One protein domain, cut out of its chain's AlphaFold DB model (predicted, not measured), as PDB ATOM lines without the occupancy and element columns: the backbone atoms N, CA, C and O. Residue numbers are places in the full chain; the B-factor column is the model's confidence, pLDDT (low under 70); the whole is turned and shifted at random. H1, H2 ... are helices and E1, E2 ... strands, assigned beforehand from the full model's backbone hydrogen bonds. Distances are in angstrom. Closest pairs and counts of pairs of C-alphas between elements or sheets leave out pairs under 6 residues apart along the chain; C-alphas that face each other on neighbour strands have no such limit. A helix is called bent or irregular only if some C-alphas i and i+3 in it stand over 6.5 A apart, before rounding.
ATOM      1  N   ASN A  11     -38.365  33.732  42.193       91.31
ATOM      2  CA  ASN A  11     -39.771  33.419  42.447       91.31
ATOM      3  C   ASN A  11     -40.677  34.574  42.024       91.31
ATOM      4  O   ASN A  11     -41.727  34.336  41.434       91.31
ATOM      5  N   GLN A  12     -40.250  35.814  42.280       90.38
ATOM      6  CA  GLN A  12     -40.987  36.993  41.837       90.38
ATOM      7  C   GLN A  12     -40.995  37.090  40.310       90.38
ATOM      8  O   GLN A  12     -42.049  37.303  39.727       90.38
ATOM      9  N   TYR A  13     -39.852  36.859  39.657       90.19
ATOM     10  CA  TYR A  13     -39.762  36.840  38.198       90.19
ATOM     11  C   TYR A  13     -40.707  35.805  37.580       90.19
ATOM     12  O   TYR A  13     -41.462  36.128  36.667       90.19
ATOM     13  N   LEU A  14     -40.694  34.569  38.090       91.62
ATOM     14  CA  LEU A  14     -41.578  33.509  37.606       91.62
ATOM     15  C   LEU A  14     -43.054  33.885  37.810       91.62
ATOM     16  O   LEU A  14     -43.847  33.726  36.888       91.62
ATOM     17  N   ALA A  15     -43.410  34.453  38.966       91.56
ATOM     18  CA  ALA A  15     -44.769  34.918  39.237       91.56
ATOM     19  C   ALA A  15     -45.206  36.052  38.292       91.56
ATOM     20  O   ALA A  15     -46.294  35.982  37.720       91.56
ATOM     21  N   ASP A  16     -44.352  37.058  38.082       90.88
ATOM     22  CA  ASP A  16     -44.621  38.204  37.204       90.88
ATOM     23  C   ASP A  16     -44.818  37.769  35.744       90.88
ATOM     24  O   ASP A  16     -45.656  38.324  35.033       90.88
ATOM     25  N   GLN A  17     -44.070  36.753  35.304       90.12
ATOM     26  CA  GLN A  17     -44.161  36.179  33.958       90.12
ATOM     27  C   GLN A  17     -45.219  35.069  33.835       90.12
ATOM     28  O   GLN A  17     -45.373  34.502  32.755       90.12
ATOM     29  N   GLN A  18     -45.945  34.748  34.913       92.50
ATOM     30  CA  GLN A  18     -46.912  33.641  34.962       92.50
ATOM     31  C   GLN A  18     -46.304  32.285  34.554       92.50
ATOM     32  O   GLN A  18     -46.933  31.477  33.866       92.50
ATOM     33  N   ILE A  19     -45.064  32.047  34.982       93.12
ATOM     34  CA  ILE A  19     -44.324  30.807  34.762       93.12
ATOM     35  C   ILE A  19     -44.408  29.942  36.018       93.12
ATOM     36  O   ILE A  19     -44.048  30.351  37.120       93.12
ATOM     37  N   TYR A  20     -44.838  28.707  35.820       94.44
ATOM     38  CA  TYR A  20     -44.936  27.647  36.808       94.44
ATOM     39  C   TYR A  20     -43.774  26.675  36.653       94.44
ATOM     40  O   TYR A  20     -43.147  26.590  35.594       94.44
ATOM     41  N   ALA A  21     -43.493  25.921  37.712       95.38
ATOM     42  CA  ALA A  21     -42.373  25.000  37.751       95.38
ATOM     43  C   ALA A  21     -42.794  23.614  38.246       95.38
ATOM     44  O   ALA A  21     -43.464  23.493  39.267       95.38
ATOM     45  N   ASN A  22     -42.336  22.567  37.557       94.69
ATOM     46  CA  ASN A  22     -42.492  21.175  37.982       94.69
ATOM     47  C   ASN A  22     -41.132  20.512  38.181       94.69
ATOM     48  O   ASN A  22     -40.183  20.757  37.432       94.69
ATOM     49  N   LEU A  23     -41.075  19.594  39.141       95.12
ATOM     50  CA  LEU A  23     -40.007  18.621  39.298       95.12
ATOM     51  C   LEU A  23     -40.546  17.226  38.978       95.12
ATOM     52  O   LEU A  23     -41.378  16.670  39.696       95.12
ATOM     53  N   LEU A  24     -40.029  16.636  37.908       93.44
ATOM     54  CA  LEU A  24     -40.260  15.246  37.550       93.44
ATOM     55  C   LEU A  24     -39.183  14.380  38.200       93.44
ATOM     56  O   LEU A  24     -37.990  14.586  37.972       93.44
ATOM     57  N   ILE A  25     -39.593  13.401  38.999       93.81
ATOM     58  CA  ILE A  25     -38.669  12.504  39.691       93.81
ATOM     59  C   ILE A  25     -38.682  11.142  39.014       93.81
ATOM     60  O   ILE A  25     -39.739  10.529  38.856       93.81
ATOM     61  N   TYR A  26     -37.495  10.649  38.678       94.25
ATOM     62  CA  TYR A  26     -37.299   9.381  37.990       94.25
ATOM     63  C   TYR A  26     -36.321   8.481  38.739       94.25
ATOM     64  O   TYR A  26     -35.334   8.962  39.300       94.25
ATOM     65  N   ASP A  27     -36.569   7.178  38.662       94.62
ATOM     66  CA  ASP A  27     -35.544   6.164  38.890       94.62
ATOM     67  C   ASP A  27     -34.921   5.759  37.555       94.62
ATOM     68  O   ASP A  27     -35.638   5.586  36.572       94.62
ATOM     69  N   TYR A  28     -33.606   5.561  37.531       94.38
ATOM     70  CA  TYR A  28     -32.793   5.215  36.370       94.38
ATOM     71  C   TYR A  28     -31.997   3.933  36.616       94.38
ATOM     72  O   TYR A  28     -31.519   3.671  37.726       94.38
ATOM     73  N   SER A  29     -31.796   3.149  35.561       93.88
ATOM     74  CA  SER A  29     -30.757   2.121  35.522       93.88
ATOM     75  C   SER A  29     -29.371   2.743  35.358       93.88
ATOM     76  O   SER A  29     -29.232   3.912  34.991       93.88
ATOM     77  N   GLN A  30     -28.332   1.924  35.532       92.12
ATOM     78  CA  GLN A  30     -27.005   2.273  35.026       92.12
ATOM     79  C   GLN A  30     -27.037   2.498  33.505       92.12
ATOM     80  O   GLN A  30     -27.898   1.953  32.796       92.12
ATOM     81  N   ALA A  31     -26.126   3.364  33.059       90.00
ATOM     82  CA  ALA A  31     -25.949   3.755  31.672       90.00
ATOM     83  C   ALA A  31     -24.955   2.848  30.979       90.00
ATOM     84  O   ALA A  31     -23.866   2.614  31.503       90.00
ATOM     85  N   ASP A  32     -25.317   2.425  29.774       90.19
ATOM     86  CA  ASP A  32     -24.465   1.581  28.960       90.19
ATOM     87  C   ASP A  32     -24.261   2.244  27.609       90.19
ATOM     88  O   ASP A  32     -25.216   2.661  26.945       90.19
ATOM     89  N   ALA A  33     -23.000   2.334  27.197       91.06
ATOM     90  CA  ALA A  33     -22.666   2.714  25.840       91.06
ATOM     91  C   ALA A  33     -23.147   1.625  24.884       91.06
ATOM     92  O   ALA A  33     -22.815   0.448  25.049       91.06
ATOM     93  N   VAL A  34     -23.895   2.027  23.862       89.94
ATOM     94  CA  VAL A  34     -24.249   1.118  22.778       89.94
ATOM     95  C   VAL A  34     -23.110   1.146  21.772       89.94
ATOM     96  O   VAL A  34     -22.736   2.205  21.261       89.94
ATOM     97  N   VAL A  35     -22.516  -0.019  21.531       89.38
ATOM     98  CA  VAL A  35     -21.424  -0.203  20.569       89.38
ATOM     99  C   VAL A  35     -21.872  -1.157  19.464       89.38
ATOM    100  O   VAL A  35     -22.741  -2.001  19.726       89.38
ATOM    101  N   PRO A  36     -21.300  -1.041  18.249       86.12
ATOM    102  CA  PRO A  36     -21.661  -1.925  17.150       86.12
ATOM    103  C   PRO A  36     -21.462  -3.391  17.533       86.12
ATOM    104  O   PRO A  36     -20.568  -3.705  18.322       86.12
ATOM    105  N   GLU A  37     -22.290  -4.274  16.981       82.00
ATOM    106  CA  GLU A  37     -22.213  -5.734  17.146       82.00
ATOM    107  C   GLU A  37     -22.446  -6.252  18.578       82.00
ATOM    108  O   GLU A  37     -22.483  -7.468  18.803       82.00
ATOM    109  N   SER A  38     -22.682  -5.366  19.551       82.12
ATOM    110  CA  SER A  38     -22.978  -5.770  20.925       82.12
ATOM    111  C   SER A  38     -24.278  -6.580  21.020       82.12
ATOM    112  O   SER A  38     -25.117  -6.611  20.115       82.12
ATOM    113  N   ARG A  39     -24.454  -7.308  22.129       78.50
ATOM    114  CA  ARG A  39     -25.684  -8.083  22.366       78.50
ATOM    115  C   ARG A  39     -26.911  -7.174  22.507       78.50
ATOM    116  O   ARG A  39     -28.011  -7.605  22.183       78.50
ATOM    117  N   VAL A  40     -26.706  -5.947  22.983       81.94
ATOM    118  CA  VAL A  40     -27.758  -4.978  23.289       81.94
ATOM    119  C   VAL A  40     -27.797  -3.917  22.202       81.94
ATOM    120  O   VAL A  40     -26.865  -3.143  22.035       81.94
ATOM    121  N   THR A  41     -28.902  -3.857  21.476       86.19
ATOM    122  CA  THR A  41     -29.145  -2.835  20.455       86.19
ATOM    123  C   THR A  41     -29.818  -1.604  21.072       86.19
ATOM    124  O   THR A  41     -30.286  -1.648  22.218       86.19
ATOM    125  N   LEU A  42     -29.920  -0.504  20.314       86.25
ATOM    126  CA  LEU A  42     -30.733   0.647  20.733       86.25
ATOM    127  C   LEU A  42     -32.182   0.200  20.973       86.25
ATOM    128  O   LEU A  42     -32.801   0.590  21.949       86.25
ATOM    129  N   LEU A  43     -32.667  -0.714  20.139       81.19
ATOM    130  CA  LEU A  43     -34.051  -1.178  20.098       81.19
ATOM    131  C   LEU A  43     -34.383  -2.352  21.041       81.19
ATOM    132  O   LEU A  43     -35.532  -2.785  21.094       81.19
ATOM    133  N   SER A  44     -33.411  -2.883  21.787       79.12
ATOM    134  CA  SER A  44     -33.614  -4.065  22.641       79.12
ATOM    135  C   SER A  44     -34.537  -3.776  23.831       79.12
ATOM    136  O   SER A  44     -34.331  -2.799  24.537       79.12
ATOM    137  N   SER A  45     -35.490  -4.640  24.173       72.25
ATOM    138  CA  SER A  45     -36.390  -4.481  25.334       72.25
ATOM    139  C   SER A  45     -35.853  -5.184  26.596       72.25
ATOM    140  O   SER A  45     -36.420  -6.144  27.109       72.25
ATOM    141  N   GLU A  46     -34.712  -4.735  27.119       73.19
ATOM    142  CA  GLU A  46     -34.141  -5.322  28.342       73.19
ATOM    143  C   GLU A  46     -34.870  -4.846  29.601       73.19
ATOM    144  O   GLU A  46     -35.237  -3.683  29.680       73.19
ATOM    145  N   ARG A  47     -35.016  -5.693  30.629       75.75
ATOM    146  CA  ARG A  47     -35.431  -5.252  31.973       75.75
ATOM    147  C   ARG A  47     -34.204  -5.036  32.846       75.75
ATOM    148  O   ARG A  47     -33.505  -5.983  33.198       75.75
ATOM    149  N   ARG A  48     -33.961  -3.787  33.221       84.44
ATOM    150  CA  ARG A  48     -32.831  -3.353  34.036       84.44
ATOM    151  C   ARG A  48     -33.294  -2.975  35.429       84.44
ATOM    152  O   ARG A  48     -34.378  -2.432  35.635       84.44
ATOM    153  N   ARG A  49     -32.430  -3.231  36.407       88.94
ATOM    154  CA  ARG A  49     -32.646  -2.744  37.766       88.94
ATOM    155  C   ARG A  49     -32.474  -1.225  37.779       88.94
ATOM    156  O   ARG A  49     -31.435  -0.723  37.357       88.94
ATOM    157  N   LEU A  50     -33.479  -0.517  38.283       92.00
ATOM    158  CA  LEU A  50     -33.411   0.924  38.498       92.00
ATOM    159  C   LEU A  50     -32.786   1.173  39.875       92.00
ATOM    160  O   LEU A  50     -33.276   0.665  40.882       92.00
ATOM    161  N   THR A  51     -31.650   1.864  39.907       92.06
ATOM    162  CA  THR A  51     -30.808   2.007  41.110       92.06
ATOM    163  C   THR A  51     -30.388   3.443  41.398       92.06
ATOM    164  O   THR A  51     -29.796   3.697  42.441       92.06
ATOM    165  N   GLN A  52     -30.630   4.373  40.476       93.75
ATOM    166  CA  GLN A  52     -30.245   5.779  40.605       93.75
ATOM    167  C   GLN A  52     -31.492   6.652  40.582       93.75
ATOM    168  O   GLN A  52     -32.410   6.359  39.830       93.75
ATOM    169  N   ARG A  53     -31.523   7.742  41.349       93.44
ATOM    170  CA  ARG A  53     -32.649   8.682  41.350       93.44
ATOM    171  C   ARG A  53     -32.212  10.018  40.770       93.44
ATOM    172  O   ARG A  53     -31.135  10.503  41.103       93.44
ATOM    173  N   GLY A  54     -33.040  10.611  39.916       92.69
ATOM    174  CA  GLY A  54     -32.746  11.892  39.281       92.69
ATOM    175  C   GLY A  54     -33.986  12.763  39.115       92.69
ATOM    176  O   GLY A  54     -35.071  12.266  38.815       92.69
ATOM    177  N   GLY A  55     -33.805  14.068  39.312       93.44
ATOM    178  CA  GLY A  55     -34.824  15.089  39.086       93.44
ATOM    179  C   GLY A  55     -34.671  15.755  37.720       93.44
ATOM    180  O   GLY A  55     -33.543  15.942  37.248       93.44
ATOM    181  N   ARG A  56     -35.798  16.108  37.096       93.88
ATOM    182  CA  ARG A  56     -35.873  16.927  35.885       93.88
ATOM    183  C   ARG A  56     -36.842  18.078  36.071       93.88
ATOM    184  O   ARG A  56     -37.989  17.862  36.447       93.88
ATOM    185  N   TYR A  57     -36.371  19.284  35.799       94.62
ATOM    186  CA  TYR A  57     -37.124  20.510  35.988       94.62
ATOM    187  C   TYR A  57     -37.824  20.915  34.698       94.62
ATOM    188  O   TYR A  57     -37.250  20.839  33.608       94.62
ATOM    189  N   GLN A  58     -39.063  21.366  34.840       93.62
ATOM    190  CA  GLN A  58     -39.831  21.995  33.775       93.62
ATOM    191  C   GLN A  58     -40.277  23.378  34.237       93.62
ATOM    192  O   GLN A  58     -40.692  23.525  35.383       93.62
ATOM    193  N   LEU A  59     -40.210  24.359  33.342       93.56
ATOM    194  CA  LEU A  59     -40.783  25.690  33.504       93.56
ATOM    195  C   LEU A  59     -41.785  25.907  32.372       93.56
ATOM    196  O   LEU A  59     -41.416  25.702  31.216       93.56
ATOM    197  N   TYR A  60     -43.019  26.292  32.682       92.69
ATOM    198  CA  TYR A  60     -44.113  26.376  31.707       92.69
ATOM    199  C   TYR A  60     -45.155  27.435  32.094       92.69
ATOM    200  O   TYR A  60     -45.187  27.850  33.246       92.69
ATOM    201  N   ASN A  61     -46.006  27.882  31.168       90.56
ATOM    202  CA  ASN A  61     -47.120  28.801  31.463       90.56
ATOM    203  C   ASN A  61     -48.494  28.095  31.414       90.56
ATOM    204  O   ASN A  61     -48.603  26.917  31.079       90.56
ATOM    205  N   ASN A  62     -49.568  28.833  31.712       87.19
ATOM    206  CA  ASN A  62     -50.945  28.314  31.639       87.19
ATOM    207  C   ASN A  62     -51.424  27.981  30.216       87.19
ATOM    208  O   ASN A  62     -52.414  27.268  30.072       87.19
ATOM    209  N   SER A  63     -50.747  28.483  29.181       83.00
ATOM    210  CA  SER A  63     -51.029  28.144  27.780       83.00
ATOM    211  C   SER A  63     -50.426  26.797  27.371       83.00
ATOM    212  O   SER A  63     -50.712  26.318  26.279       83.00
ATOM    213  N   GLY A  64     -49.606  26.180  28.231       79.12
ATOM    214  CA  GLY A  64     -48.887  24.941  27.932       79.12
ATOM    215  C   GLY A  64     -47.528  25.154  27.259       79.12
ATOM    216  O   GLY A  64     -46.856  24.176  26.939       79.12
ATOM    217  N   ASP A  65     -47.086  26.403  27.087       85.81
ATOM    218  CA  ASP A  65     -45.769  26.700  26.530       85.81
ATOM    219  C   ASP A  65     -44.679  26.389  27.555       85.81
ATOM    220  O   ASP A  65     -44.773  26.788  28.719       85.81
ATOM    221  N   PHE A  66     -43.604  25.735  27.117       87.19
ATOM    222  CA  PHE A  66     -42.451  25.442  27.964       87.19
ATOM    223  C   PHE A  66     -41.328  26.461  27.748       87.19
ATOM    224  O   PHE A  66     -41.045  26.863  26.629       87.19
ATOM    225  N   TYR A  67     -40.615  26.820  28.810       88.38
ATOM    226  CA  TYR A  67     -39.392  27.645  28.788       88.38
ATOM    227  C   TYR A  67     -38.151  26.822  29.157       88.38
ATOM    228  O   TYR A  67     -37.036  27.079  28.699       88.38
ATOM    229  N   ALA A  68     -38.365  25.781  29.958       88.75
ATOM    230  CA  ALA A  68     -37.426  24.707  30.220       88.75
ATOM    231  C   ALA A  68     -38.222  23.404  30.239       88.75
ATOM    232  O   ALA A  68     -39.259  23.333  30.895       88.75
ATOM    233  N   ASN A  69     -37.756  22.371  29.546       87.50
ATOM    234  CA  ASN A  69     -38.438  21.086  29.538       87.50
ATOM    235  C   ASN A  69     -37.443  19.962  29.812       87.50
ATOM    236  O   ASN A  69     -36.612  19.640  28.969       87.50
ATOM    237  N   GLY A  70     -37.527  19.390  31.011       88.06
ATOM    238  CA  GLY A  70     -36.775  18.201  31.371       88.06
ATOM    239  C   GLY A  70     -35.297  18.456  31.656       88.06
ATOM    240  O   GLY A  70     -34.496  17.582  31.366       88.06
ATOM    241  N   LEU A  71     -34.916  19.613  32.211       90.81
ATOM    242  CA  LEU A  71     -33.508  19.943  32.484       90.81
ATOM    243  C   LEU A  71     -33.006  19.362  33.813       90.81
ATOM    244  O   LEU A  71     -33.763  19.239  34.776       90.81
ATOM    245  N   THR A  72     -31.711  19.058  33.907       92.06
ATOM    246  CA  THR A  72     -31.046  18.871  35.208       92.06
ATOM    247  C   THR A  72     -31.000  20.190  35.990       92.06
ATOM    248  O   THR A  72     -31.119  21.266  35.407       92.06
ATOM    249  N   LEU A  73     -30.789  20.133  37.313       92.50
ATOM    250  CA  LEU A  73     -30.635  21.350  38.125       92.50
ATOM    251  C   LEU A  73     -29.456  22.211  37.648       92.50
ATOM    252  O   LEU A  73     -29.569  23.430  37.576       92.50
ATOM    253  N   ALA A  74     -28.339  21.573  37.288       91.25
ATOM    254  CA  ALA A  74     -27.152  22.265  36.801       91.25
ATOM    255  C   ALA A  74     -27.423  22.998  35.477       91.25
ATOM    256  O   ALA A  74     -27.037  24.156  35.322       91.25
ATOM    257  N   ASP A  75     -28.124  22.356  34.538       89.50
ATOM    258  CA  ASP A  75     -28.469  22.990  33.262       89.50
ATOM    259  C   ASP A  75     -29.548  24.064  33.422       89.50
ATOM    260  O   ASP A  75     -29.491  25.089  32.745       89.50
ATOM    261  N   LEU A  76     -30.491  23.880  34.353       91.38
ATOM    262  CA  LEU A  76     -31.439  24.925  34.722       91.38
ATOM    263  C   LEU A  76     -30.697  26.152  35.269       91.38
ATOM    264  O   LEU A  76     -30.879  27.245  34.741       91.38
ATOM    265  N   ASN A  77     -29.804  25.974  36.247       91.69
ATOM    266  CA  ASN A  77     -28.990  27.060  36.804       91.69
ATOM    267  C   ASN A  77     -28.137  27.761  35.738       91.69
ATOM    268  O   ASN A  77     -27.969  28.975  35.802       91.69
ATOM    269  N   ARG A  78     -27.653  27.038  34.719       88.56
ATOM    270  CA  ARG A  78     -26.931  27.647  33.590       88.56
ATOM    271  C   ARG A  78     -27.837  28.510  32.706       88.56
ATOM    272  O   ARG A  78     -27.386  29.530  32.199       88.56
ATOM    273  N   ARG A  79     -29.098  28.110  32.518       85.06
ATOM    274  CA  ARG A  79     -30.052  28.771  31.612       85.06
ATOM    275  C   ARG A  79     -30.822  29.925  32.256       85.06
ATOM    276  O   ARG A  79     -31.235  30.855  31.566       85.06
ATOM    277  N   LEU A  80     -31.012  29.883  33.573       87.25
ATOM    278  CA  LEU A  80     -31.762  30.895  34.319       87.25
ATOM    279  C   LEU A  80     -31.240  32.330  34.131       87.25
ATOM    280  O   LEU A  80     -32.077  33.201  33.899       87.25
ATOM    281  N   PRO A  81     -29.922  32.618  34.176       86.31
ATOM    282  CA  PRO A  81     -29.424  33.981  34.005       86.31
ATOM    283  C   PRO A  81     -29.828  34.607  32.668       86.31
ATOM    284  O   PRO A  81     -30.236  35.766  32.634       86.31
ATOM    285  N   GLU A  82     -29.760  33.840  31.577       83.81
ATOM    286  CA  GLU A  82     -30.149  34.299  30.238       83.81
ATOM    287  C   GLU A  82     -31.659  34.540  30.145       83.81
ATOM    288  O   GLU A  82     -32.098  35.538  29.576       83.81
ATOM    289  N   MET A  83     -32.455  33.658  30.753       84.81
ATOM    290  CA  MET A  83     -33.910  33.791  30.799       84.81
ATOM    291  C   MET A  83     -34.334  35.038  31.584       84.81
ATOM    292  O   MET A  83     -35.118  35.838  31.084       84.81
ATOM    293  N   ILE A  84     -33.766  35.238  32.778       85.19
ATOM    294  CA  ILE A  84     -34.048  36.375  33.667       85.19
ATOM    295  C   ILE A  84     -33.605  37.705  33.043       85.19
ATOM    296  O   ILE A  84     -34.233  38.738  33.274       85.19
ATOM    297  N   ALA A  85     -32.523  37.700  32.259       82.19
ATOM    298  CA  ALA A  85     -32.043  38.889  31.561       82.19
ATOM    299  C   ALA A  85     -32.959  39.330  30.403       82.19
ATOM    300  O   ALA A  85     -32.834  40.464  29.940       82.19
ATOM    301  N   SER A  86     -33.863  38.462  29.936       76.81
ATOM    302  CA  SER A  86     -34.825  38.780  28.884       76.81
ATOM    303  C   SER A  86     -36.150  39.278  29.468       76.81
ATOM    304  O   SER A  86     -36.782  38.593  30.272       76.81
ATOM    305  N   ASP A  87     -36.629  40.427  28.981       72.31
ATOM    306  CA  ASP A  87     -37.964  40.961  29.309       72.31
ATOM    307  C   ASP A  87     -39.103  40.060  28.797       72.31
ATOM    308  O   ASP A  87     -40.246  40.179  29.235       72.31
ATOM    309  N   ARG A  88     -38.802  39.169  27.841       77.31
ATOM    310  CA  ARG A  88     -39.712  38.140  27.333       77.31
ATOM    311  C   ARG A  88     -38.963  36.812  27.262       77.31
ATOM    312  O   ARG A  88     -38.131  36.648  26.362       77.31
ATOM    313  N   PRO A  89     -39.195  35.876  28.194       78.12
ATOM    314  CA  PRO A  89     -38.525  34.589  28.153       78.12
ATOM    315  C   PRO A  89     -38.895  33.863  26.858       78.12
ATOM    316  O   PRO A  89     -40.053  33.842  26.437       78.12
ATOM    317  N   GLN A  90     -37.887  33.309  26.188       80.00
ATOM    318  CA  GLN A  90     -38.095  32.604  24.932       80.00
ATOM    319  C   GLN A  90     -38.790  31.272  25.217       80.00
ATOM    320  O   GLN A  90     -38.237  30.414  25.907       80.00
ATOM    321  N   VAL A  91     -39.989  31.106  24.662       79.06
ATOM    322  CA  VAL A  91     -40.682  29.819  24.634       79.06
ATOM    323  C   VAL A  91     -39.813  28.826  23.865       79.06
ATOM    324  O   VAL A  91     -39.353  29.107  22.755       79.06
ATOM    325  N   LEU A  92     -39.562  27.669  24.471       71.44
ATOM    326  CA  LEU A  92     -39.074  26.507  23.751       71.44
ATOM    327  C   LEU A  92     -40.131  26.154  22.717       71.44
ATOM    328  O   LEU A  92     -41.242  25.779  23.082       71.44
ATOM    329  N   SER A  93     -39.774  26.244  21.436       56.72
ATOM    330  CA  SER A  93     -40.524  25.516  20.418       56.72
ATOM    331  C   SER A  93     -40.407  24.043  20.794       56.72
ATOM    332  O   SER A  93     -39.327  23.456  20.699       56.72
ATOM    333  N   THR A  94     -41.469  23.493  21.376       48.44
ATOM    334  CA  THR A  94     -41.470  22.151  21.955       48.44
ATOM    335  C   THR A  94     -41.243  21.079  20.900       48.44
ATOM    336  O   THR A  94     -40.816  19.987  21.255       48.44
ATOM    337  N   GLU A  95     -41.492  21.370  19.622       45.72
ATOM    338  CA  GLU A  95     -41.626  20.343  18.589       45.72
ATOM    339  C   GLU A  95     -41.374  20.868  17.169       45.72
ATOM    340  O   GLU A  95     -42.108  20.534  16.243       45.72
ATOM    341  N   PHE A 315     -29.868  -1.414  11.977       84.56
ATOM    342  CA  PHE A 315     -30.233  -0.026  12.249       84.56
ATOM    343  C   PHE A 315     -29.472   0.569  13.437       84.56
ATOM    344  O   PHE A 315     -28.980   1.699  13.375       84.56
ATOM    345  N   SER A 316     -29.354  -0.193  14.526       88.56
ATOM    346  CA  SER A 316     -28.647   0.268  15.723       88.56
ATOM    347  C   SER A 316     -27.159   0.477  15.457       88.56
ATOM    348  O   SER A 316     -26.610   1.516  15.824       88.56
ATOM    349  N   ASP A 317     -26.517  -0.469  14.776       89.00
ATOM    350  CA  ASP A 317     -25.111  -0.392  14.397       89.00
ATOM    351  C   ASP A 317     -24.865   0.793  13.464       89.00
ATOM    352  O   ASP A 317     -23.878   1.512  13.629       89.00
ATOM    353  N   TRP A 318     -25.772   1.044  12.520       86.31
ATOM    354  CA  TRP A 318     -25.698   2.205  11.645       86.31
ATOM    355  C   TRP A 318     -25.780   3.531  12.418       86.31
ATOM    356  O   TRP A 318     -24.909   4.382  12.229       86.31
ATOM    357  N   LEU A 319     -26.744   3.701  13.334       88.69
ATOM    358  CA  LEU A 319     -26.851   4.914  14.162       88.69
ATOM    359  C   LEU A 319     -25.613   5.127  15.040       88.69
ATOM    360  O   LEU A 319     -25.113   6.247  15.164       88.69
ATOM    361  N   VAL A 320     -25.089   4.055  15.638       92.19
ATOM    362  CA  VAL A 320     -23.891   4.122  16.482       92.19
ATOM    363  C   VAL A 320     -22.652   4.473  15.658       92.19
ATOM    364  O   VAL A 320     -21.846   5.301  16.090       92.19
ATOM    365  N   ARG A 321     -22.496   3.892  14.461       90.75
ATOM    366  CA  ARG A 321     -21.409   4.241  13.531       90.75
ATOM    367  C   ARG A 321     -21.527   5.692  13.069       90.75
ATOM    368  O   ARG A 321     -20.522   6.396  13.069       90.75
ATOM    369  N   LEU A 322     -22.740   6.156  12.759       88.62
ATOM    370  CA  LEU A 322     -23.002   7.553  12.422       88.62
ATOM    371  C   LEU A 322     -22.567   8.482  13.559       88.62
ATOM    372  O   LEU A 322     -21.799   9.403  13.310       88.62
ATOM    373  N   ALA A 323     -22.985   8.221  14.799       91.12
ATOM    374  CA  ALA A 323     -22.565   9.006  15.958       91.12
ATOM    375  C   ALA A 323     -21.035   9.020  16.118       91.12
ATOM    376  O   ALA A 323     -20.432  10.082  16.274       91.12
ATOM    377  N   ALA A 324     -20.393   7.855  15.999       90.94
ATOM    378  CA  ALA A 324     -18.947   7.727  16.137       90.94
ATOM    379  C   ALA A 324     -18.163   8.534  15.085       90.94
ATOM    380  O   ALA A 324     -17.134   9.115  15.426       90.94
ATOM    381  N   CYS A 325     -18.653   8.635  13.843       89.50
ATOM    382  CA  CYS A 325     -18.033   9.464  12.799       89.50
ATOM    383  C   CYS A 325     -17.960  10.957  13.158       89.50
ATOM    384  O   CYS A 325     -17.137  11.671  12.591       89.50
ATOM    385  N   PHE A 326     -18.794  11.422  14.090       88.69
ATOM    386  CA  PHE A 326     -18.821  12.805  14.578       88.69
ATOM    387  C   PHE A 326     -18.350  12.912  16.031       88.69
ATOM    388  O   PHE A 326     -18.693  13.864  16.721       88.69
ATOM    389  N   ASN A 327     -17.571  11.927  16.492       90.44
ATOM    390  CA  ASN A 327     -17.039  11.847  17.850       90.44
ATOM    391  C   ASN A 327     -18.113  11.828  18.958       90.44
ATOM    392  O   ASN A 327     -17.860  12.185  20.108       90.44
ATOM    393  N   LEU A 328     -19.316  11.357  18.624       92.94
ATOM    394  CA  LEU A 328     -20.416  11.192  19.564       92.94
ATOM    395  C   LEU A 328     -20.496   9.739  20.068       92.94
ATOM    396  O   LEU A 328     -20.047   8.781  19.426       92.94
ATOM    397  N   GLN A 329     -21.072   9.549  21.249       94.00
ATOM    398  CA  GLN A 329     -21.427   8.244  21.803       94.00
ATOM    399  C   GLN A 329     -22.893   8.249  22.219       94.00
ATOM    400  O   GLN A 329     -23.332   9.155  22.918       94.00
ATOM    401  N   ILE A 330     -23.625   7.206  21.832       94.69
ATOM    402  CA  ILE A 330     -24.988   6.987  22.308       94.69
ATOM    403  C   ILE A 330     -24.915   6.075  23.528       94.69
ATOM    404  O   ILE A 330     -24.399   4.955  23.458       94.69
ATOM    405  N   GLN A 331     -25.432   6.560  24.648       93.69
ATOM    406  CA  GLN A 331     -25.685   5.765  25.836       93.69
ATOM    407  C   GLN A 331     -27.176   5.501  25.973       93.69
ATOM    408  O   GLN A 331     -28.019   6.295  25.557       93.69
ATOM    409  N   ARG A 332     -27.495   4.363  26.577       92.38
ATOM    410  CA  ARG A 332     -28.856   3.905  26.800       92.38
ATOM    411  C   ARG A 332     -29.088   3.659  28.286       92.38
ATOM    412  O   ARG A 332     -28.232   3.100  28.974       92.38
ATOM    413  N   ARG A 333     -30.269   4.040  28.773       91.81
ATOM    414  CA  ARG A 333     -30.743   3.781  30.141       91.81
ATOM    415  C   ARG A 333     -32.204   3.355  30.114       91.81
ATOM    416  O   ARG A 333     -32.937   3.680  29.183       91.81
ATOM    417  N   GLN A 334     -32.645   2.669  31.159       91.69
ATOM    418  CA  GLN A 334     -34.062   2.621  31.494       91.69
ATOM    419  C   GLN A 334     -34.374   3.636  32.572       91.69
ATOM    420  O   GLN A 334     -33.564   3.839  33.478       91.69
ATOM    421  N   ARG A 335     -35.558   4.235  32.496       91.19
ATOM    422  CA  ARG A 335     -36.079   5.090  33.553       91.19
ATOM    423  C   ARG A 335     -37.535   4.792  33.859       91.19
ATOM    424  O   ARG A 335     -38.246   4.239  33.028       91.19
ATOM    425  N   ARG A 336     -37.992   5.197  35.036       90.06
ATOM    426  CA  ARG A 336     -39.400   5.155  35.431       90.06
ATOM    427  C   ARG A 336     -39.755   6.421  36.190       90.06
ATOM    428  O   ARG A 336     -39.080   6.758  37.160       90.06
ATOM    429  N   ARG A 337     -40.830   7.102  35.784       90.62
ATOM    430  CA  ARG A 337     -41.337   8.269  36.519       90.62
ATOM    431  C   ARG A 337     -41.968   7.822  37.835       90.62
ATOM    432  O   ARG A 337     -42.933   7.061  37.833       90.62
ATOM    433  N   LEU A 338     -41.439   8.320  38.946       90.06
ATOM    434  CA  LEU A 338     -41.921   8.025  40.295       90.06
ATOM    435  C   LEU A 338     -42.915   9.050  40.819       90.06
ATOM    436  O   LEU A 338     -43.834   8.681  41.546       90.06
ATOM    437  N   ALA A 339     -42.694  10.324  40.508       89.94
ATOM    438  CA  ALA A 339     -43.494  11.423  41.025       89.94
ATOM    439  C   ALA A 339     -43.421  12.635  40.099       89.94
ATOM    440  O   ALA A 339     -42.431  12.842  39.392       89.94
ATOM    441  N   VAL A 340     -44.475  13.438  40.161       91.94
ATOM    442  CA  VAL A 340     -44.520  14.801  39.642       91.94
ATOM    443  C   VAL A 340     -44.782  15.700  40.839       91.94
ATOM    444  O   VAL A 340     -45.732  15.464  41.588       91.94
ATOM    445  N   CYS A 341     -43.922  16.688  41.043       94.06
ATOM    446  CA  CYS A 341     -44.053  17.643  42.130       94.06
ATOM    447  C   CYS A 341     -44.197  19.053  41.559       94.06
ATOM    448  O   CYS A 341     -43.367  19.474  40.757       94.06
ATOM    449  N   ASP A 342     -45.221  19.770  42.002       94.75
ATOM    450  CA  ASP A 342     -45.406  21.189  41.713       94.75
ATOM    451  C   ASP A 342     -44.449  21.983  42.592       94.75
ATOM    452  O   ASP A 342     -44.503  21.879  43.820       94.75
ATOM    453  N   VAL A 343     -43.534  22.730  41.983       95.88
ATOM    454  CA  VAL A 343     -42.583  23.565  42.716       95.88
ATOM    455  C   VAL A 343     -43.281  24.866  43.086       95.88
ATOM    456  O   VAL A 343     -43.574  25.698  42.232       95.88
ATOM    457  N   ASN A 344     -43.518  25.040  44.381       93.81
ATOM    458  CA  ASN A 344     -44.154  26.232  44.931       93.81
ATOM    459  C   ASN A 344     -43.149  27.380  45.061       93.81
ATOM    460  O   ASN A 344     -43.512  28.545  44.918       93.81
ATOM    461  N   ARG A 345     -41.890  27.051  45.384       94.19
ATOM    462  CA  ARG A 345     -40.837  28.040  45.620       94.19
ATOM    463  C   ARG A 345     -39.443  27.457  45.412       94.19
ATOM    464  O   ARG A 345     -39.147  26.368  45.892       94.19
ATOM    465  N   PHE A 346     -38.558  28.222  44.784       94.31
ATOM    466  CA  PHE A 346     -37.120  27.964  44.742       94.31
ATOM    467  C   PHE A 346     -36.390  28.738  45.841       94.31
ATOM    468  O   PHE A 346     -36.626  29.932  46.045       94.31
ATOM    469  N   LYS A 347     -35.454  28.075  46.520       93.62
ATOM    470  CA  LYS A 347     -34.491  28.713  47.420       93.62
ATOM    471  C   LYS A 347     -33.211  28.975  46.635       93.62
ATOM    472  O   LYS A 347     -32.576  28.040  46.147       93.62
ATOM    473  N   VAL A 348     -32.868  30.252  46.488       90.25
ATOM    474  CA  VAL A 348     -31.724  30.703  45.690       90.25
ATOM    475  C   VAL A 348     -30.610  31.176  46.615       90.25
ATOM    476  O   VAL A 348     -30.813  32.082  47.423       90.25
ATOM    477  N   GLU A 349     -29.425  30.595  46.462       87.81
ATOM    478  CA  GLU A 349     -28.211  30.968  47.185       87.81
ATOM    479  C   GLU A 349     -27.111  31.288  46.175       87.81
ATOM    480  O   GLU A 349     -26.901  30.561  45.211       87.81
ATOM    481  N   ASN A 350     -26.414  32.411  46.360       83.31
ATOM    482  CA  ASN A 350     -25.344  32.860  45.458       83.31
ATOM    483  C   ASN A 350     -25.739  32.977  43.968       83.31
ATOM    484  O   ASN A 350     -24.869  32.986  43.103       83.31
ATOM    485  N   GLY A 351     -27.033  33.147  43.677       78.56
ATOM    486  CA  GLY A 351     -27.555  33.256  42.311       78.56
ATOM    487  C   GLY A 351     -27.906  31.917  41.657       78.56
ATOM    488  O   GLY A 351     -28.283  31.909  40.491       78.56
ATOM    489  N   GLU A 352     -27.827  30.811  42.396       88.12
ATOM    490  CA  GLU A 352     -28.174  29.468  41.931       88.12
ATOM    491  C   GLU A 352     -29.296  28.875  42.788       88.12
ATOM    492  O   GLU A 352     -29.412  29.172  43.978       88.12
ATOM    493  N   ILE A 353     -30.134  28.019  42.201       91.25
ATOM    494  CA  ILE A 353     -31.101  27.233  42.969       91.25
ATOM    495  C   ILE A 353     -30.325  26.223  43.819       91.25
ATOM    496  O   ILE A 353     -29.667  25.334  43.273       91.25
ATOM    497  N   ALA A 354     -30.445  26.348  45.140       90.56
ATOM    498  CA  ALA A 354     -29.847  25.440  46.115       90.56
ATOM    499  C   ALA A 354     -30.850  24.393  46.623       90.56
ATOM    500  O   ALA A 354     -30.477  23.255  46.895       90.56
ATOM    501  N   ASP A 355     -32.126  24.771  46.740       91.75
ATOM    502  CA  ASP A 355     -33.194  23.916  47.264       91.75
ATOM    503  C   ASP A 355     -34.569  24.401  46.763       91.75
ATOM    504  O   ASP A 355     -34.681  25.423  46.078       91.75
ATOM    505  N   LEU A 356     -35.634  23.666  47.076       94.31
ATOM    506  CA  LEU A 356     -36.998  23.974  46.661       94.31
ATOM    507  C   LEU A 356     -38.039  23.522  47.685       94.31
ATOM    508  O   LEU A 356     -37.833  22.604  48.473       94.31
ATOM    509  N   GLU A 357     -39.204  24.149  47.617       95.38
ATOM    510  CA  GLU A 357     -40.427  23.711  48.278       95.38
ATOM    511  C   GLU A 357     -41.394  23.231  47.199       95.38
ATOM    512  O   GLU A 357     -41.733  23.987  46.287       95.38
ATOM    513  N   ALA A 358     -41.836  21.977  47.288       94.00
ATOM    514  CA  ALA A 358     -42.722  21.385  46.294       94.00
ATOM    515  C   ALA A 358     -43.784  20.474  46.907       94.00
ATOM    516  O   ALA A 358     -43.558  19.825  47.930       94.00
ATOM    517  N   THR A 359     -44.925  20.398  46.231       94.25
ATOM    518  CA  THR A 359     -46.054  19.537  46.590       94.25
ATOM    519  C   THR A 359     -46.138  18.384  45.599       94.25
ATOM    520  O   THR A 359     -46.194  18.598  44.392       94.25
ATOM    521  N   SER A 360     -46.150  17.139  46.081       90.88
ATOM    522  CA  SER A 360     -46.340  15.982  45.198       90.88
ATOM    523  C   SER A 360     -47.785  15.906  44.718       90.88
ATOM    524  O   SER A 360     -48.709  15.940  45.530       90.88
ATOM    525  N   ARG A 361     -47.979  15.694  43.415       88.31
ATOM    526  CA  ARG A 361     -49.281  15.310  42.863       88.31
ATOM    527  C   ARG A 361     -49.619  13.871  43.272       88.31
ATOM    528  O   ARG A 361     -48.715  13.057  43.496       88.31
ATOM    529  N   ALA A 362     -50.912  13.554  43.360       76.38
ATOM    530  CA  ALA A 362     -51.373  12.171  43.491       76.38
ATOM    531  C   ALA A 362     -50.959  11.415  42.221       76.38
ATOM    532  O   ALA A 362     -51.366  11.791  41.125       76.38
ATOM    533  N   ASN A 363     -50.082  10.417  42.355       66.00
ATOM    534  CA  ASN A 363     -49.381   9.858  41.205       66.00
ATOM    535  C   ASN A 363     -49.768   8.404  40.924       66.00
ATOM    536  O   ASN A 363     -49.719   7.554  41.814       66.00
ATOM    537  N   THR A 364     -50.024   8.103  39.655       60.34
ATOM    538  CA  THR A 364     -49.857   6.770  39.075       60.34
ATOM    539  C   THR A 364     -48.437   6.723  38.504       60.34
ATOM    540  O   THR A 364     -48.101   7.410  37.542       60.34
ATOM    541  N   GLY A 365     -47.527   5.995  39.162       64.75
ATOM    542  CA  GLY A 365     -46.149   5.857  38.675       64.75
ATOM    543  C   GLY A 365     -46.126   5.422  37.204       64.75
ATOM    544  O   GLY A 365     -46.910   4.564  36.808       64.75
ATOM    545  N   GLY A 366     -45.228   5.998  36.404       72.50
ATOM    546  CA  GLY A 366     -45.143   5.695  34.974       72.50
ATOM    547  C   GLY A 366     -44.649   4.271  34.710       72.50
ATOM    548  O   GLY A 366     -44.091   3.619  35.601       72.50
ATOM    549  N   PHE A 367     -44.820   3.791  33.480       77.56
ATOM    550  CA  PHE A 367     -44.173   2.561  33.021       77.56
ATOM    551  C   PHE A 367     -42.662   2.783  32.846       77.56
ATOM    552  O   PHE A 367     -42.243   3.909  32.559       77.56
ATOM    553  N   PRO A 368     -41.828   1.745  33.038       82.19
ATOM    554  CA  PRO A 368     -40.436   1.805  32.627       82.19
ATOM    555  C   PRO A 368     -40.335   2.115  31.132       82.19
ATOM    556  O   PRO A 368     -41.048   1.529  30.324       82.19
ATOM    557  N   GLU A 369     -39.433   3.013  30.765       83.12
ATOM    558  CA  GLU A 369     -39.153   3.366  29.378       83.12
ATOM    559  C   GLU A 369     -37.646   3.382  29.126       83.12
ATOM    560  O   GLU A 369     -36.840   3.596  30.036       83.12
ATOM    561  N   THR A 370     -37.258   3.140  27.876       87.62
ATOM    562  CA  THR A 370     -35.871   3.304  27.438       87.62
ATOM    563  C   THR A 370     -35.647   4.744  27.005       87.62
ATOM    564  O   THR A 370     -36.388   5.258  26.169       87.62
ATOM    565  N   VAL A 371     -34.580   5.351  27.515       90.94
ATOM    566  CA  VAL A 371     -34.111   6.669  27.092       90.94
ATOM    567  C   VAL A 371     -32.656   6.630  26.656       90.94
ATOM    568  O   VAL A 371     -31.891   5.739  27.047       90.94
ATOM    569  N   TYR A 372     -32.283   7.622  25.859       92.81
ATOM    570  CA  TYR A 372     -30.962   7.747  25.271       92.81
ATOM    571  C   TYR A 372     -30.312   9.070  25.647       92.81
ATOM    572  O   TYR A 372     -30.967  10.090  25.864       92.81
ATOM    573  N   GLU A 373     -28.993   9.028  25.701       92.81
ATOM    574  CA  GLU A 373     -28.133  10.165  25.974       92.81
ATOM    575  C   GLU A 373     -27.033  10.192  24.914       92.81
ATOM    576  O   GLU A 373     -26.484   9.150  24.554       92.81
ATOM    577  N   ILE A 374     -26.742  11.373  24.379       92.19
ATOM    578  CA  ILE A 374     -25.676  11.596  23.408       92.19
ATOM    579  C   ILE A 374     -24.549  12.322  24.133       92.19
ATOM    580  O   ILE A 374     -24.740  13.434  24.620       92.19
ATOM    581  N   PHE A 375     -23.372  11.707  24.167       92.25
ATOM    582  CA  PHE A 375     -22.153  12.284  24.722       92.25
ATOM    583  C   PHE A 375     -21.207  12.731  23.622       92.25
ATOM    584  O   PHE A 375     -21.009  12.010  22.644       92.25
ATOM    585  N   ASP A 376     -20.561  13.870  23.837       88.81
ATOM    586  CA  ASP A 376     -19.335  14.224  23.135       88.81
ATOM    587  C   ASP A 376     -18.171  13.476  23.799       88.81
ATOM    588  O   ASP A 376     -17.937  13.615  25.005       88.81
ATOM    589  N   ARG A 377     -17.462  12.639  23.033       86.94
ATOM    590  CA  ARG A 377     -16.375  11.807  23.572       86.94
ATOM    591  C   ARG A 377     -15.128  12.610  23.926       86.94
ATOM    592  O   ARG A 377     -14.384  12.181  24.801       86.94
ATOM    593  N   GLU A 378     -14.877  13.718  23.239       85.00
ATOM    594  CA  GLU A 378     -13.710  14.568  23.487       85.00
ATOM    595  C   GLU A 378     -13.949  15.471  24.693       85.00
ATOM    596  O   GLU A 378     -13.103  15.538  25.582       85.00
ATOM    597  N   ALA A 379     -15.123  16.102  24.773       83.19
ATOM    598  CA  ALA A 379     -15.474  16.943  25.913       83.19
ATOM    599  C   ALA A 379     -15.830  16.127  27.169       83.19
ATOM    600  O   ALA A 379     -15.751  16.646  28.282       83.19
ATOM    601  N   GLY A 380     -16.248  14.865  27.009       83.12
ATOM    602  CA  GLY A 380     -16.728  14.027  28.110       83.12
ATOM    603  C   GLY A 380     -18.035  14.535  28.726       83.12
ATOM    604  O   GLY A 380     -18.326  14.249  29.888       83.12
ATOM    605  N   LEU A 381     -18.812  15.314  27.969       84.31
ATOM    606  CA  LEU A 381     -20.039  15.961  28.424       84.31
ATOM    607  C   LEU A 381     -21.248  15.422  27.662       84.31
ATOM    608  O   LEU A 381     -21.179  15.147  26.462       84.31
ATOM    609  N   SER A 382     -22.372  15.298  28.368       85.19
ATOM    610  CA  SER A 382     -23.654  15.018  27.729       85.19
ATOM    611  C   SER A 382     -24.081  16.228  26.904       85.19
ATOM    612  O   SER A 382     -24.216  17.331  27.431       85.19
ATOM    613  N   VAL A 383     -24.342  15.998  25.622       85.75
ATOM    614  CA  VAL A 383     -24.881  16.983  24.680       85.75
ATOM    615  C   VAL A 383     -26.402  17.031  24.791       85.75
ATOM    616  O   VAL A 383     -26.999  18.103  24.821       85.75
ATOM    617  N   CYS A 384     -27.034  15.861  24.879       87.44
ATOM    618  CA  CYS A 384     -28.478  15.700  25.029       87.44
ATOM    619  C   CYS A 384     -28.750  14.463  25.883       87.44
ATOM    620  O   CYS A 384     -28.092  13.445  25.700       87.44
ATOM    621  N   TYR A 385     -29.742  14.523  26.764       89.31
ATOM    622  CA  TYR A 385     -30.115  13.420  27.646       89.31
ATOM    623  C   TYR A 385     -31.616  13.178  27.602       89.31
ATOM    624  O   TYR A 385     -32.383  14.032  27.163       89.31
ATOM    625  N   ASP A 386     -32.026  12.004  28.086       88.06
ATOM    626  CA  ASP A 386     -33.433  11.635  28.246       88.06
ATOM    627  C   ASP A 386     -34.256  11.608  26.952       88.06
ATOM    628  O   ASP A 386     -35.484  11.710  26.980       88.06
ATOM    629  N   LEU A 387     -33.580  11.419  25.819       87.44
ATOM    630  CA  LEU A 387     -34.222  11.321  24.519       87.44
ATOM    631  C   LEU A 387     -35.038  10.030  24.458       87.44
ATOM    632  O   LEU A 387     -34.542   8.957  24.805       87.44
ATOM    633  N   SER A 388     -36.271  10.111  23.963       83.88
ATOM    634  CA  SER A 388     -36.964   8.926  23.456       83.88
ATOM    635  C   SER A 388     -36.243   8.417  22.204       83.88
ATOM    636  O   SER A 388     -35.415   9.119  21.622       83.88
ATOM    637  N   PHE A 389     -36.564   7.212  21.729       80.44
ATOM    638  CA  PHE A 389     -36.000   6.743  20.457       80.44
ATOM    639  C   PHE A 389     -36.386   7.669  19.292       80.44
ATOM    640  O   PHE A 389     -35.549   7.991  18.451       80.44
ATOM    641  N   ARG A 390     -37.632   8.164  19.305       76.00
ATOM    642  CA  ARG A 390     -38.125   9.151  18.337       76.00
ATOM    643  C   ARG A 390     -37.388  10.484  18.422       76.00
ATOM    644  O   ARG A 390     -37.218  11.122  17.399       76.00
ATOM    645  N   GLY A 391     -36.907  10.875  19.605       78.69
ATOM    646  CA  GLY A 391     -36.049  12.050  19.778       78.69
ATOM    647  C   GLY A 391     -34.592  11.803  19.375       78.69
ATOM    648  O   GLY A 391     -33.965  12.665  18.770       78.69
ATOM    649  N   LEU A 392     -34.050  10.611  19.648       85.69
ATOM    650  CA  LEU A 392     -32.646  10.272  19.398       85.69
ATOM    651  C   LEU A 392     -32.241  10.498  17.941       85.69
ATOM    652  O   LEU A 392     -31.226  11.143  17.677       85.69
ATOM    653  N   VAL A 393     -33.009   9.949  17.000       80.31
ATOM    654  CA  VAL A 393     -32.654   9.979  15.576       80.31
ATOM    655  C   VAL A 393     -32.616  11.406  15.009       80.31
ATOM    656  O   VAL A 393     -31.564  11.790  14.494       80.31
ATOM    657  N   PRO A 394     -33.681  12.228  15.105       75.19
ATOM    658  CA  PRO A 394     -33.647  13.597  14.598       75.19
ATOM    659  C   PRO A 394     -32.606  14.463  15.316       75.19
ATOM    660  O   PRO A 394     -31.911  15.227  14.647       75.19
ATOM    661  N   THR A 395     -32.425  14.312  16.635       82.19
ATOM    662  CA  THR A 395     -31.379  15.039  17.373       82.19
ATOM    663  C   THR A 395     -29.985  14.669  16.874       82.19
ATOM    664  O   THR A 395     -29.171  15.553  16.611       82.19
ATOM    665  N   LEU A 396     -29.703  13.377  16.678       85.62
ATOM    666  CA  LEU A 396     -28.413  12.935  16.154       85.62
ATOM    667  C   LEU A 396     -28.161  13.500  14.752       85.62
ATOM    668  O   LEU A 396     -27.087  14.039  14.495       85.62
ATOM    669  N   LEU A 397     -29.149  13.425  13.857       78.06
ATOM    670  CA  LEU A 397     -29.031  13.968  12.501       78.06
ATOM    671  C   LEU A 397     -28.770  15.475  12.504       78.06
ATOM    672  O   LEU A 397     -27.997  15.967  11.679       78.06
ATOM    673  N   ALA A 398     -29.359  16.200  13.450       76.38
ATOM    674  CA  ALA A 398     -29.142  17.626  13.592       76.38
ATOM    675  C   ALA A 398     -27.744  17.991  14.069       76.38
ATOM    676  O   ALA A 398     -27.103  18.851  13.464       76.38
ATOM    677  N   LEU A 399     -27.241  17.291  15.084       80.38
ATOM    678  CA  LEU A 399     -25.866  17.454  15.556       80.38
ATOM    679  C   LEU A 399     -24.863  17.147  14.435       80.38
ATOM    680  O   LEU A 399     -23.912  17.895  14.205       80.38
ATOM    681  N   VAL A 400     -25.117  16.082  13.670       79.75
ATOM    682  CA  VAL A 400     -24.318  15.707  12.497       79.75
ATOM    683  C   VAL A 400     -24.344  16.795  11.415       79.75
ATOM    684  O   VAL A 400     -23.301  17.138  10.854       79.75
ATOM    685  N   ALA A 401     -25.515  17.360  11.110       69.94
ATOM    686  CA  ALA A 401     -25.652  18.413  10.106       69.94
ATOM    687  C   ALA A 401     -24.969  19.722  10.532       69.94
ATOM    688  O   ALA A 401     -24.266  20.335   9.728       69.94
ATOM    689  N   GLN A 402     -25.107  20.123  11.798       68.06
ATOM    690  CA  GLN A 402     -24.456  21.316  12.346       68.06
ATOM    691  C   GLN A 402     -22.926  21.205  12.290       68.06
ATOM    692  O   GLN A 402     -22.257  22.150  11.867       68.06
ATOM    693  N   ASN A 403     -22.372  20.028  12.591       61.97
ATOM    694  CA  ASN A 403     -20.935  19.775  12.472       61.97
ATOM    695  C   ASN A 403     -20.426  19.845  11.017       61.97
ATOM    696  O   ASN A 403     -19.302  20.289  10.777       61.97
ATOM    697  N   LYS A 404     -21.256  19.505  10.018       49.00
ATOM    698  CA  LYS A 404     -20.910  19.708   8.597       49.00
ATOM    699  C   LYS A 404     -20.899  21.181   8.180       49.00
ATOM    700  O   LYS A 404     -20.087  21.553   7.334       49.00
ATOM    701  N   ILE A 405     -21.745  22.029   8.769       34.12
ATOM    702  CA  ILE A 405     -21.801  23.468   8.452       34.12
ATOM    703  C   ILE A 405     -20.547  24.200   8.961       34.12
ATOM    704  O   ILE A 405     -20.065  25.126   8.307       34.12
ATOM    705  N   VAL A 406     -19.964  23.756  10.078       31.08
ATOM    706  CA  VAL A 406     -18.705  24.317  10.602       31.08
ATOM    707  C   VAL A 406     -17.499  23.912   9.744       31.08
ATOM    708  O   VAL A 406     -16.605  24.727   9.525       31.08
ATOM    709  N   LEU A 407     -17.497  22.697   9.188       29.02
ATOM    710  CA  LEU A 407     -16.427  22.225   8.299       29.02
ATOM    711  C   LEU A 407     -16.548  22.787   6.869       29.02
ATOM    712  O   LEU A 407     -15.538  23.089   6.247       29.02
ATOM    713  N   SER A 408     -17.765  23.049   6.381       27.39
ATOM    714  CA  SER A 408     -18.007  23.667   5.064       27.39
ATOM    715  C   SER A 408     -17.591  25.143   4.969       27.39
ATOM    716  O   SER A 408     -17.454  25.651   3.859       27.39
ATOM    717  N   LYS A 409     -17.391  25.847   6.089       30.52
ATOM    718  CA  LYS A 409     -16.899  27.239   6.095       30.52
ATOM    719  C   LYS A 409     -15.371  27.360   6.115       30.52
ATOM    720  O   LYS A 409     -14.874  28.482   6.154       30.52
ATOM    721  N   LYS A 410     -14.634  26.244   6.099       31.14
ATOM    722  CA  LYS A 410     -13.162  26.242   6.048       31.14
ATOM    723  C   LYS A 410     -12.553  25.772   4.729       31.14
ATOM    724  O   LYS A 410     -11.340  25.872   4.601       31.14
TER     725      LYS A 410
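This is residues 11 to 95 and 315 to 410 of the 412 residues of an uncharacterized protein of Levilactobacillus paucivorans (UniProt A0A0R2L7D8). A strongly twisted sheet of seven strands arches into a U, with E4, its longest strand, running from one arm through the base into the other. In one arm the sheet, chiefly with E5, E3 and E2, curls round H2, with H1 over the far end; in the other arm H4 lies over E6 and E7 with H3 next to it, and residues 405 to 410 stick out. The printed part has 181 residues with four named helices and seven named strands, in the order H1 E1 E2 E3 H2 H3 E4 E5 E6 E7 H4. The sheet is branched, its neighbour pairs are antiparallel, and the class is mixed, helices and strands. The whole is compact, with a radius of gyration of the C-alphas of 18.1 A and spans of 51 by 46 by 31 A.

H1 is residues 11 to 16, and C-alpha 11 is at (-39.771, 33.419, 42.447). E1, residues 19 to 28, is 28.1 A long from first to last C-alpha, and E2, residues 52 to 61, is 30.0 A long. E3 is residues 66 to 71. H2, residues 73 to 85, is 18.8 A long and only just irregular: C-alphas 78 and 81 are 6.8 A apart. After the cut come H3, residues 315 to 325, and E4, residues 328 to 349. E4 spans 34.9 A, begins with C-alpha 328 at (-20.416, 11.192, 19.564), and bends by 115 degrees at residue 344. E5 is residues 352 to 360, 22.9 A; E6 is residues 369 to 376, 23.4 A; E7 is residues 381 to 387. H4, residues 389 to 408, is 29.1 A long and ends with C-alpha 408 at (-18.007, 23.667, 5.064); it is neither bent nor irregular, but only just: C-alphas 390 and 393 are 6.2 A apart.

E4 has three neighbours: E1, beside its residues 334 to 343, lies on one side, and E5, beside 340 to 349, and E6, beside 328 to 335, on the other side. N 23 and O 341 are 2.8 A apart between E1 and E4, N 347 and O 355 are 2.8 A apart in the hairpin of E4 and E5, and N 331 and O 373 are 2.8 A apart between E4 and E6. E1, E2 and E3 form a meander, each strand the antiparallel neighbour of the one before, with N 22 and O 58 at 2.9 A and N 59 and O 68 at 2.8 A. E6 and E7 are a hairpin, with N 374 and O 384 at 2.8 A. H2 is on the sheet; its closest C-alphas to E5 are those of Asn 77 and Glu 352, 5.7 A apart. H1 lies over E1, but only just, with 3 of its 6 C-alphas falling on it, at a height over the sheet of 7.8 A. H1 and H2 are close but not clearly touching, the closest C-alphas being those of Tyr 13 and Ile 84, 7.3 A apart. H4 lies over E6 and E7 at a height of 10.0 A and runs along the strands, at 3 degrees to E6 on the local plane. H3, on the same face as H4, is over none of the strands. H3 and residues 393 to 400 of H4 only just touch, with 3 pairs of C-alphas within 8 A, the closest those of Ala 323 and Leu 396 at 7.0 A; the helices run the same way at a shallow tilt of 30 degrees. H2 and H4 are apart. Every O i to N i+4 pair is within hydrogen-bond range in H1 and H3; in H2 it is 7 of 9 and in H4 14 of 16.

The C-alphas farthest apart are those of Ala 362 and Lys 410, 55.3 A. Residues 96 to 314 are not printed, and C-alphas 95 and 315 are 24.2 A apart across this cut. The link from E1 to E2, residues 29 to 51, is long; within it residues 32 to 33 pair antiparallel with residues 331 to 332 of E4. The mean pLDDT of the printed part is 84.3, and residues 93 to 95, 363 to 365 and 401 to 410 are under 70.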